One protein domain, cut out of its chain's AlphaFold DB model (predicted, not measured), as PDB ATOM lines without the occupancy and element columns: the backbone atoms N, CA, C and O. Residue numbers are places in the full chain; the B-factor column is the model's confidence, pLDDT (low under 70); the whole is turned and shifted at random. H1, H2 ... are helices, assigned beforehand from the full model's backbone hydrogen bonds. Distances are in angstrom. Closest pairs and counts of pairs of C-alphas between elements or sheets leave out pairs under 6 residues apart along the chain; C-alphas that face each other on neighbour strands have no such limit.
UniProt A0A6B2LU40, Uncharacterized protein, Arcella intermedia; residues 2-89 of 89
ATOM      1  N   ILE A   2     172.733 136.597 109.205       92.25
ATOM      2  CA  ILE A   2     171.483 137.082 109.852       92.25
ATOM      3  C   ILE A   2     170.218 136.518 109.174       92.25
ATOM      4  O   ILE A   2     169.322 136.017 109.844       92.25
ATOM      5  N   GLU A   3     170.157 136.523 107.840       94.50
ATOM      6  CA  GLU A   3     168.999 135.990 107.098       94.50
ATOM      7  C   GLU A   3     168.786 134.483 107.300       94.50
ATOM      8  O   GLU A   3     167.655 133.996 107.282       94.50
ATOM      9  N   GLU A   4     169.867 133.732 107.513       93.50
ATOM     10  CA  GLU A   4     169.807 132.296 107.796       93.50
ATOM     11  C   GLU A   4     169.276 132.034 109.202       93.50
ATOM     12  O   GLU A   4     168.427 131.158 109.363       93.50
ATOM     13  N   GLN A   5     169.691 132.832 110.192       93.62
ATOM     14  CA  GLN A   5     169.110 132.784 111.537       93.62
ATOM     15  C   GLN A   5     167.613 133.102 111.509       93.62
ATOM     16  O   GLN A   5     166.826 132.342 112.062       93.62
ATOM     17  N   ILE A   6     167.191 134.141 110.781       93.81
ATOM     18  CA  ILE A   6     165.767 134.497 110.661       93.81
ATOM     19  C   ILE A   6     164.959 133.351 110.033       93.81
ATOM     20  O   ILE A   6     163.871 133.018 110.507       93.81
ATOM     21  N   LYS A   7     165.477 132.714 108.974       93.69
ATOM     22  CA  LYS A   7     164.814 131.554 108.352       93.69
ATOM     23  C   LYS A   7     164.743 130.354 109.301       93.69
ATOM     24  O   LYS A   7     163.725 129.659 109.310       93.69
ATOM     25  N   TYR A   8     165.793 130.112 110.081       93.44
ATOM     26  CA  TYR A   8     165.838 129.045 111.081       93.44
ATOM     27  C   TYR A   8     164.835 129.283 112.221       93.44
ATOM     28  O   TYR A   8     164.033 128.399 112.543       93.44
ATOM     29  N   ASP A   9     164.808 130.494 112.772       92.06
ATOM     30  CA  ASP A   9     163.893 130.879 113.846       92.06
ATOM     31  C   ASP A   9     162.437 130.823 113.388       92.06
ATOM     32  O   ASP A   9     161.582 130.348 114.136       92.06
ATOM     33  N   LYS A  10     162.154 131.218 112.139       92.19
ATOM     34  CA  LYS A  10     160.813 131.115 111.552       92.19
ATOM     35  C   LYS A  10     160.322 129.666 111.500       92.19
ATOM     36  O   LYS A  10     159.247 129.375 112.007       92.19
ATOM     37  N   ARG A  11     161.140 128.735 110.993       90.25
ATOM     38  CA  ARG A  11     160.798 127.295 110.964       90.25
ATOM     39  C   ARG A  11     160.597 126.718 112.367       90.25
ATOM     40  O   ARG A  11     159.705 125.906 112.601       90.25
ATOM     41  N   THR A  12     161.423 127.154 113.313       89.44
ATOM     42  CA  THR A  12     161.331 126.730 114.714       89.44
ATOM     43  C   THR A  12     160.093 127.313 115.402       89.44
ATOM     44  O   THR A  12     159.520 126.688 116.287       89.44
ATOM     45  N   ALA A  13     159.656 128.511 115.014       87.94
ATOM     46  CA  ALA A  13     158.425 129.117 115.506       87.94
ATOM     47  C   ALA A  13     157.180 128.426 114.935       87.94
ATOM     48  O   ALA A  13     156.257 128.151 115.699       87.94
ATOM     49  N   ASP A  14     157.186 128.083 113.644       90.69
ATOM     50  CA  ASP A  14     156.064 127.417 112.963       90.69
ATOM     51  C   ASP A  14     155.772 126.018 113.539       90.69
ATOM     52  O   ASP A  14     154.643 125.536 113.488       90.69
ATOM     53  N   THR A  15     156.777 125.372 114.135       89.81
ATOM     54  CA  THR A  15     156.649 124.055 114.783       89.81
ATOM     55  C   THR A  15     156.305 124.129 116.275       89.81
ATOM     56  O   THR A  15     155.981 123.107 116.882       89.81
ATOM     57  N   LYS A  16     156.339 125.318 116.895       88.00
ATOM     58  CA  LYS A  16     156.047 125.499 118.326       88.00
ATOM     59  C   LYS A  16     154.549 125.673 118.571       88.00
ATOM     60  O   LYS A  16     153.951 126.671 118.176       88.00
ATOM     61  N   LEU A  17     153.967 124.766 119.351       89.69
ATOM     62  CA  LEU A  17     152.616 124.925 119.888       89.69
ATOM     63  C   LEU A  17     152.636 125.824 121.138       89.69
ATOM     64  O   LEU A  17     153.365 125.554 122.091       89.69
ATOM     65  N   LYS A  18     151.810 126.878 121.155       90.06
ATOM     66  CA  LYS A  18     151.592 127.723 122.342       90.06
ATOM     67  C   LYS A  18     150.294 127.313 123.029       90.06
ATOM     68  O   LYS A  18     149.229 127.377 122.424       90.06
ATOM     69  N   LEU A  19     150.390 126.921 124.296       91.19
ATOM     70  CA  LEU A  19     149.247 126.537 125.122       91.19
ATOM     71  C   LEU A  19     148.977 127.618 126.170       91.19
ATOM     72  O   LEU A  19     149.908 128.110 126.808       91.19
ATOM     73  N   LEU A  20     147.703 127.965 126.360       94.00
ATOM     74  CA  LEU A  20     147.251 128.878 127.407       94.00
ATOM     75  C   LEU A  20     146.473 128.088 128.460       94.00
ATOM     76  O   LEU A  20     145.467 127.456 128.145       94.00
ATOM     77  N   LEU A  21     146.926 128.143 129.713       93.19
ATOM     78  CA  LEU A  21     146.206 127.559 130.841       93.19
ATOM     79  C   LEU A  21     145.382 128.631 131.554       93.19
ATOM     80  O   LEU A  21     145.936 129.583 132.103       93.19
ATOM     81  N   LEU A  22     144.062 128.441 131.582       94.69
ATOM     82  CA  LEU A  22     143.104 129.325 132.246       94.69
ATOM     83  C   LEU A  22     142.530 128.667 133.508       94.69
ATOM     84  O   LEU A  22     142.420 127.448 133.598       94.69
ATOM     85  N   GLY A  23     142.186 129.486 134.501       92.88
ATOM     86  CA  GLY A  23     141.575 129.043 135.756       92.88
ATOM     87  C   GLY A  23     141.716 130.090 136.858       92.88
ATOM     88  O   GLY A  23     142.601 130.946 136.784       92.88
ATOM     89  N   THR A  24     140.895 129.996 137.900       92.81
ATOM     90  CA  THR A  24     140.909 130.884 139.079       92.81
ATOM     91  C   THR A  24     142.232 130.821 139.853       92.81
ATOM     92  O   THR A  24     143.053 129.927 139.621       92.81
ATOM     93  N   GLY A  25     142.470 131.756 140.782       87.69
ATOM     94  CA  GLY A  25     143.560 131.621 141.761       87.69
ATOM     95  C   GLY A  25     143.549 130.222 142.396       87.69
ATOM     96  O   GLY A  25     142.479 129.654 142.594       87.69
ATOM     97  N   ASP A  26     144.728 129.631 142.589       88.06
ATOM     98  CA  ASP A  26     144.930 128.316 143.228       88.06
ATOM     99  C   ASP A  26     144.370 127.068 142.527       88.06
ATOM    100  O   ASP A  26     144.517 125.957 143.028       88.06
ATOM    101  N   SER A  27     143.870 127.186 141.294       93.56
ATOM    102  CA  SER A  27     143.379 126.042 140.500       93.56
ATOM    103  C   SER A  27     144.456 125.022 140.064       93.56
ATOM    104  O   SER A  27     144.211 124.193 139.192       93.56
ATOM    105  N   GLY A  28     145.687 125.116 140.575       93.56
ATOM    106  CA  GLY A  28     146.768 124.172 140.272       93.56
ATOM    107  C   GLY A  28     147.507 124.388 138.944       93.56
ATOM    108  O   GLY A  28     148.340 123.559 138.588       93.56
ATOM    109  N   LYS A  29     147.292 125.502 138.223       96.38
ATOM    110  CA  LYS A  29     147.998 125.810 136.951       96.38
ATOM    111  C   LYS A  29     149.523 125.726 137.083       96.38
ATOM    112  O   LYS A  29     150.191 125.107 136.261       96.38
ATOM    113  N   SER A  30     150.073 126.298 138.155       93.44
ATOM    114  CA  SER A  30     151.511 126.236 138.443       93.44
ATOM    115  C   SER A  30     151.977 124.805 138.728       93.44
ATOM    116  O   SER A  30     153.094 124.444 138.371       93.44
ATOM    117  N   THR A  31     151.130 123.975 139.342       95.12
ATOM    118  CA  THR A  31     151.415 122.556 139.595       95.12
ATOM    119  C   THR A  31     151.436 121.760 138.296       95.12
ATOM    120  O   THR A  31     152.378 121.005 138.074       95.12
ATOM    121  N   PHE A  32     150.477 121.988 137.395       95.69
ATOM    122  CA  PHE A  32     150.479 121.381 136.061       95.69
ATOM    123  C   PHE A  32     151.749 121.739 135.277       95.69
ATOM    124  O   PHE A  32     152.437 120.855 134.770       95.69
ATOM    125  N   MET A  33     152.125 123.021 135.244       94.38
ATOM    126  CA  MET A  33     153.350 123.466 134.566       94.38
ATOM    127  C   MET A  33     154.613 122.839 135.172       94.38
ATOM    128  O   MET A  33     155.531 122.461 134.442       94.38
ATOM    129  N   LYS A  34     154.660 122.677 136.502       94.94
ATOM    130  CA  LYS A  34     155.757 121.968 137.176       94.94
ATOM    131  C   LYS A  34     155.832 120.504 136.736       94.94
ATOM    132  O   LYS A  34     156.930 120.032 136.469       94.94
ATOM    133  N   GLN A  35     154.698 119.814 136.610       96.81
ATOM    134  CA  GLN A  35     154.659 118.430 136.119       96.81
ATOM    135  C   GLN A  35     155.115 118.324 134.661       96.81
ATOM    136  O   GLN A  35     155.914 117.453 134.336       96.81
ATOM    137  N   MET A  36     154.712 119.260 133.799       95.81
ATOM    138  CA  MET A  36     155.202 119.306 132.416       95.81
ATOM    139  C   MET A  36     156.722 119.447 132.334       95.81
ATOM    140  O   MET A  36     157.352 118.774 131.521       95.81
ATOM    141  N   LYS A  37     157.328 120.244 133.222       95.00
ATOM    142  CA  LYS A  37     158.791 120.342 133.323       95.00
ATOM    143  C   LYS A  37     159.443 119.042 133.818       95.00
ATOM    144  O   LYS A  37     160.540 118.731 133.380       95.00
ATOM    145  N   VAL A  38     158.791 118.281 134.699       95.88
ATOM    146  CA  VAL A  38     159.313 116.984 135.178       95.88
ATOM    147  C   VAL A  38     159.253 115.906 134.095       95.88
ATOM    148  O   VAL A  38     160.183 115.119 133.986       95.88
ATOM    149  N   ILE A  39     158.174 115.858 133.311       97.00
ATOM    150  CA  ILE A  39     157.926 114.766 132.355       97.00
ATOM    151  C   ILE A  39     158.607 115.020 130.998       97.00
ATOM    152  O   ILE A  39     159.027 114.069 130.343       97.00
ATOM    153  N   HIS A  40     158.704 116.279 130.556       94.31
ATOM    154  CA  HIS A  40     159.114 116.618 129.182       94.31
ATOM    155  C   HIS A  40     160.393 117.456 129.066       94.31
ATOM    156  O   HIS A  40     160.827 117.729 127.950       94.31
ATOM    157  N   LEU A  41     160.984 117.885 130.181       92.56
ATOM    158  CA  LEU A  41     162.232 118.655 130.218       92.56
ATOM    159  C   LEU A  41     163.207 117.999 131.210       92.56
ATOM    160  O   LEU A  41     162.880 116.994 131.835       92.56
ATOM    161  N   ASP A  42     164.378 118.602 131.421       93.88
ATOM    162  CA  ASP A  42     165.428 118.091 132.321       93.88
ATOM    163  C   ASP A  42     165.104 118.227 133.828       93.88
ATOM    164  O   ASP A  42     165.994 118.317 134.679       93.88
ATOM    165  N   GLY A  43     163.820 118.285 134.197       93.56
ATOM    166  CA  GLY A  43     163.391 118.473 135.580       93.56
ATOM    167  C   GLY A  43     163.879 119.799 136.178       93.56
ATOM    168  O   GLY A  43     163.940 120.822 135.499       93.56
ATOM    169  N   PHE A  44     164.176 119.817 137.483       96.31
ATOM    170  CA  PHE A  44     164.568 121.028 138.222       96.31
ATOM    171  C   PHE A  44     166.048 121.025 138.606       96.31
ATOM    172  O   PHE A  44     166.531 120.071 139.227       96.31
ATOM    173  N   SER A  45     166.731 122.136 138.318       96.38
ATOM    174  CA  SER A  45     168.135 122.339 138.691       96.38
ATOM    175  C   SER A  45     168.320 122.453 140.211       96.38
ATOM    176  O   SER A  45     167.368 122.684 140.959       96.38
ATOM    177  N   SER A  46     169.560 122.327 140.692       96.50
ATOM    178  CA  SER A  46     169.895 122.579 142.102       96.50
ATOM    179  C   SER A  46     169.498 123.992 142.544       96.50
ATOM    180  O   SER A  46     168.907 124.159 143.607       96.50
ATOM    181  N   ASN A  47     169.732 124.992 141.691       96.19
ATOM    182  CA  ASN A  47     169.335 126.376 141.938       96.19
ATOM    183  C   ASN A  47     167.804 126.548 141.998       96.19
ATOM    184  O   ASN A  47     167.297 127.277 142.847       96.19
ATOM    185  N   ASP A  48     167.051 125.854 141.135       94.62
ATOM    186  CA  ASP A  48     165.580 125.852 141.201       94.62
ATOM    187  C   ASP A  48     165.093 125.279 142.540       94.62
ATOM    188  O   ASP A  48     164.212 125.850 143.182       94.62
ATOM    189  N   LYS A  49     165.688 124.163 142.982       95.19
ATOM    190  CA  LYS A  49     165.347 123.514 144.255       95.19
ATOM    191  C   LYS A  49     165.632 124.416 145.453       95.19
ATOM    192  O   LYS A  49     164.805 124.465 146.359       95.19
ATOM    193  N   GLU A  50     166.739 125.155 145.440       95.94
ATOM    194  CA  GLU A  50     167.059 126.096 146.519       95.94
ATOM    195  C   GLU A  50     166.039 127.240 146.592       95.94
ATOM    196  O   GLU A  50     165.525 127.552 147.664       95.94
ATOM    197  N   LYS A  51     165.620 127.784 145.442       94.56
ATOM    198  CA  LYS A  51     164.529 128.772 145.399       94.56
ATOM    199  C   LYS A  51     163.218 128.200 145.938       94.56
ATOM    200  O   LYS A  51     162.517 128.868 146.695       94.56
ATOM    201  N   PHE A  52     162.881 126.957 145.588       94.44
ATOM    202  CA  PHE A  52     161.682 126.310 146.126       94.44
ATOM    203  C   PHE A  52     161.770 126.056 147.625       94.44
ATOM    204  O   PHE A  52     160.740 126.103 148.288       94.44
ATOM    205  N   ARG A  53     162.965 125.821 148.173       95.56
ATOM    206  CA  ARG A  53     163.157 125.607 149.610       95.56
ATOM    207  C   ARG A  53     162.658 126.793 150.431       95.56
ATOM    208  O   ARG A  53     161.974 126.582 151.430       95.56
ATOM    209  N   VAL A  54     162.954 128.014 149.985       94.38
ATOM    210  CA  VAL A  54     162.481 129.249 150.628       94.38
ATOM    211  C   VAL A  54     160.954 129.311 150.599       94.38
ATOM    212  O   VAL A  54     160.325 129.402 151.650       94.38
ATOM    213  N   VAL A  55     160.355 129.126 149.418       93.38
ATOM    214  CA  VAL A  55     158.892 129.154 149.234       93.38
ATOM    215  C   VAL A  55     158.185 128.068 150.053       93.38
ATOM    216  O   VAL A  55     157.128 128.307 150.627       93.38
ATOM    217  N   LEU A  56     158.759 126.864 150.138       95.25
ATOM    218  CA  LEU A  56     158.212 125.771 150.946       95.25
ATOM    219  C   LEU A  56     158.264 126.102 152.437       95.25
ATOM    220  O   LEU A  56     157.286 125.869 153.141       95.25
ATOM    221  N   LYS A  57     159.378 126.671 152.911       95.50
ATOM    222  CA  LYS A  57     159.519 127.094 154.307       95.50
ATOM    223  C   LYS A  57     158.477 128.157 154.661       95.50
ATOM    224  O   LYS A  57     157.794 128.015 155.672       95.50
ATOM    225  N   GLU A  58     158.322 129.176 153.821       94.75
ATOM    226  CA  GLU A  58     157.304 130.219 153.991       94.75
ATOM    227  C   GLU A  58     155.886 129.642 153.966       94.75
ATOM    228  O   GLU A  58     155.075 129.967 154.833       94.75
ATOM    229  N   GLY A  59     155.597 128.731 153.034       94.12
ATOM    230  CA  GLY A  59     154.304 128.055 152.941       94.12
ATOM    231  C   GLY A  59     153.971 127.243 154.193       94.12
ATOM    232  O   GLY A  59     152.862 127.351 154.714       94.12
ATOM    233  N   CYS A  60     154.932 126.479 154.722       95.56
ATOM    234  CA  CYS A  60     154.759 125.729 155.968       95.56
ATOM    235  C   CYS A  60     154.508 126.654 157.164       95.56
ATOM    236  O   CYS A  60     153.590 126.400 157.942       95.56
ATOM    237  N   LEU A  61     155.290 127.728 157.306       92.62
ATOM    238  CA  LEU A  61     155.124 128.694 158.396       92.62
ATOM    239  C   LEU A  61     153.779 129.420 158.311       92.62
ATOM    240  O   LEU A  61     153.092 129.549 159.322       92.62
ATOM    241  N   SER A  62     153.383 129.844 157.111       91.56
ATOM    242  CA  SER A  62     152.089 130.481 156.860       91.56
ATOM    243  C   SER A  62     150.932 129.543 157.207       91.56
ATOM    244  O   SER A  62     150.055 129.911 157.984       91.56
ATOM    245  N   ALA A  63     150.984 128.289 156.744       91.62
ATOM    246  CA  ALA A  63     149.972 127.285 157.063       91.62
ATOM    247  C   ALA A  63     149.877 127.018 158.573       91.62
ATOM    248  O   ALA A  63     148.778 126.986 159.126       91.62
ATOM    249  N   MET A  64     151.015 126.877 159.263       89.56
ATOM    250  CA  MET A  64     151.038 126.717 160.721       89.56
ATOM    251  C   MET A  64     150.441 127.931 161.432       89.56
ATOM    252  O   MET A  64     149.628 127.762 162.336       89.56
ATOM    253  N   LYS A  65     150.790 129.150 161.009       86.56
ATOM    254  CA  LYS A  65     150.220 130.379 161.566       86.56
ATOM    255  C   LYS A  65     148.699 130.408 161.402       86.56
ATOM    256  O   LYS A  65     148.000 130.596 162.394       86.56
ATOM    257  N   SER A  66     148.188 130.113 160.206       88.62
ATOM    258  CA  SER A  66     146.743 130.035 159.951       88.62
ATOM    259  C   SER A  66     146.038 128.982 160.812       88.62
ATOM    260  O   SER A  66     144.904 129.196 161.230       88.62
ATOM    261  N   LEU A  67     146.695 127.856 161.113       87.06
ATOM    262  CA  LEU A  67     146.147 126.837 162.015       87.06
ATOM    263  C   LEU A  67     146.092 127.312 163.472       87.06
ATOM    264  O   LEU A  67     145.114 127.039 164.159       87.06
ATOM    265  N   LEU A  68     147.121 128.015 163.951       84.06
ATOM    266  CA  LEU A  68     147.201 128.504 165.335       84.06
ATOM    267  C   LEU A  68     146.283 129.706 165.604       84.06
ATOM    268  O   LEU A  68     145.845 129.904 166.740       84.06
ATOM    269  N   GLU A  69     146.028 130.519 164.578       82.31
ATOM    270  CA  GLU A  69     145.064 131.627 164.609       82.31
ATOM    271  C   GLU A  69     143.613 131.132 164.564       82.31
ATOM    272  O   GLU A  69     142.709 131.843 164.994       82.31
ATOM    273  N   ASN A  70     143.377 129.906 164.088       83.06
ATOM    274  CA  ASN A  70     142.047 129.319 164.065       83.06
ATOM    275  C   ASN A  70     141.587 128.978 165.492       83.06
ATOM    276  O   ASN A  70     142.142 128.097 166.148       83.06
ATOM    277  N   GLU A  71     140.536 129.651 165.961       68.31
ATOM    278  CA  GLU A  71     140.013 129.513 167.329       68.31
ATOM    279  C   GLU A  71     139.512 128.100 167.668       68.31
ATOM    280  O   GLU A  71     139.436 127.738 168.842       68.31
ATOM    281  N   ASN A  72     139.236 127.270 166.657       76.50
ATOM    282  CA  ASN A  72     138.833 125.875 166.851       76.50
ATOM    283  C   ASN A  72     140.004 124.957 167.234       76.50
ATOM    284  O   ASN A  72     139.787 123.810 167.631       76.50
ATOM    285  N   VAL A  73     141.247 125.432 167.126       75.44
ATOM    286  CA  VAL A  73     142.436 124.684 167.529       75.44
ATOM    287  C   VAL A  73     142.834 125.122 168.938       75.44
ATOM    288  O   VAL A  73     143.378 126.207 169.157       75.44
ATOM    289  N   HIS A  74     142.577 124.264 169.930       76.38
ATOM    290  CA  HIS A  74     142.995 124.531 171.306       76.38
ATOM    291  C   HIS A  74     144.514 124.375 171.448       76.38
ATOM    292  O   HIS A  74     145.037 123.274 171.607       76.38
ATOM    293  N   VAL A  75     145.228 125.500 171.415       74.06
ATOM    294  CA  VAL A  75     146.675 125.544 171.650       74.06
ATOM    295  C   VAL A  75     146.942 125.977 173.097       74.06
ATOM    296  O   VAL A  75     146.514 127.073 173.486       74.06
ATOM    297  N   PRO A  76     147.682 125.182 173.894       81.19
ATOM    298  CA  PRO A  76     148.056 125.542 175.257       81.19
ATOM    299  C   PRO A  76     148.739 126.916 175.328       81.19
ATOM    300  O   PRO A  76     149.689 127.193 174.594       81.19
ATOM    301  N   LYS A  77     148.290 127.778 176.250       75.81
ATOM    302  CA  LYS A  77     148.743 129.182 176.361       75.81
ATOM    303  C   LYS A  77     150.262 129.331 176.513       75.81
ATOM    304  O   LYS A  77     150.832 130.268 175.966       75.81
ATOM    305  N   HIS A  78     150.918 128.399 177.206       78.50
ATOM    306  CA  HIS A  78     152.368 128.428 177.405       78.50
ATOM    307  C   HIS A  78     153.148 128.249 176.091       78.50
ATOM    308  O   HIS A  78     154.199 128.856 175.931       78.50
ATOM    309  N   LEU A  79     152.619 127.493 175.122       73.56
ATOM    310  CA  LEU A  79     153.252 127.297 173.813       73.56
ATOM    311  C   LEU A  79     153.058 128.503 172.884       73.56
ATOM    312  O   LEU A  79     153.940 128.799 172.082       73.56
ATOM    313  N   LYS A  80     151.949 129.247 173.027       68.19
ATOM    314  CA  LYS A  80     151.713 130.476 172.244       68.19
ATOM    315  C   LYS A  80     152.771 131.556 172.516       68.19
ATOM    316  O   LYS A  80     153.118 132.296 171.601       68.19
ATOM    317  N   VAL A  81     153.302 131.624 173.742       70.06
ATOM    318  CA  VAL A  81     154.354 132.587 174.126       70.06
ATOM    319  C   VAL A  81     155.669 132.289 173.403       70.06
ATOM    320  O   VAL A  81     156.258 133.187 172.811       70.06
ATOM    321  N   TRP A  82     156.098 131.023 173.381       67.12
ATOM    322  CA  TRP A  82     157.307 130.609 172.660       67.12
ATOM    323  C   TRP A  82     157.188 130.822 171.149       67.12
ATOM    324  O   TRP A  82     158.167 131.198 170.511       67.12
ATOM    325  N   PHE A  83     155.992 130.649 170.579       66.38
ATOM    326  CA  PHE A  83     155.762 130.899 169.157       66.38
ATOM    327  C   PHE A  83     156.008 132.366 168.775       66.38
ATOM    328  O   PHE A  83     156.756 132.614 167.835       66.38
ATOM    329  N   TRP A  84     155.475 133.332 169.538       64.88
ATOM    330  CA  TRP A  84     155.722 134.762 169.288       64.88
ATOM    331  C   TRP A  84     157.211 135.121 169.350       64.88
ATOM    332  O   TRP A  84     157.687 135.874 168.506       64.88
ATOM    333  N   VAL A  85     157.960 134.530 170.286       66.94
ATOM    334  CA  VAL A  85     159.414 134.734 170.397       66.94
ATOM    335  C   VAL A  85     160.156 134.191 169.172       66.94
ATOM    336  O   VAL A  85     161.063 134.846 168.668       66.94
ATOM    337  N   VAL A  86     159.758 133.023 168.662       63.97
ATOM    338  CA  VAL A  86     160.396 132.385 167.496       63.97
ATOM    339  C   VAL A  86     160.042 133.087 166.184       63.97
ATOM    340  O   VAL A  86     160.868 133.116 165.280       63.97
ATOM    341  N   THR A  87     158.842 133.660 166.056       61.66
ATOM    342  CA  THR A  87     158.434 134.380 164.836       61.66
ATOM    343  C   THR A  87     158.905 135.836 164.768       61.66
ATOM    344  O   THR A  87     158.773 136.453 163.715       61.66
ATOM    345  N   SER A  88     159.404 136.403 165.872       61.12
ATOM    346  CA  SER A  88     159.903 137.789 165.945       61.12
ATOM    347  C   SER A  88     161.433 137.922 165.823       61.12
ATOM    348  O   SER A  88     161.933 139.043 165.889       61.12
ATOM    349  N   LEU A  89     162.155 136.810 165.639       48.91
ATOM    350  CA  LEU A  89     163.591 136.734 165.323       48.91
ATOM    351  C   LEU A  89     163.795 136.370 163.848       48.91
ATOM    352  O   LEU A  89     164.746 136.915 163.247       48.91
TER     353      LEU A  89
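AT A GLANCE: This is residues 2 to 89 of the 89 residues of an uncharacterized protein of Arcella intermedia (UniProt A0A6B2LU40). The model is a stretched-out zigzag of four helices strung along one long axis, with no packed core. H1 sits alone at one end, a long link leads to H2, the chain turns back into the long H3, and H4 folds back near H3 at the far end. The printed part has 88 residues with four named helices, H1, H2, H3 and H4 in that order, and no named strand; the class is all helix. It is extended, with a radius of gyration of the C-alphas of 22.4 A, and its outline is a rod spanning 72 by 28 by 22 A.

IN THESE COORDINATES: Find C-alpha 2 at (171.483, 137.082, 109.852); from there H1 runs over residues 2 to 14, 18.5 A long. Next look for H2 at residues 29 to 40, 16.4 A. H3, residues 46 to 69, is the longest at 34.7 A and begins at C-alpha 46 at (169.895, 122.579, 142.102). H4 covers residues 77 to 87, 15.9 A, and ends at C-alpha 87 at (158.434, 134.380, 164.836).

HOW THE PARTS SIT: Begin at H1, which touches no helix; residues 2 to 20, of which 2 to 14 belong to H1, stand free. H1 and H2 are apart, and so are H2 and H3. H3 and H4 are near each other, with closest C-alphas 8.5 A apart. In H1, H2 and H3 every O i to N i+4 pair is within hydrogen-bond range; in H4 5 of 7 are.

THE WHOLE: The C-alphas of Glu 3 and His 78, the two farthest apart, are 72.6 A from each other. The printed part has no cut. The link from H1 to H2, residues 15 to 28, is long, that from H2 to H3 tight, and that from H3 to H4 short. Look for pLDDT under 70 at residues 71, 80 and 82 to 89; the mean of the printed part is 87.7.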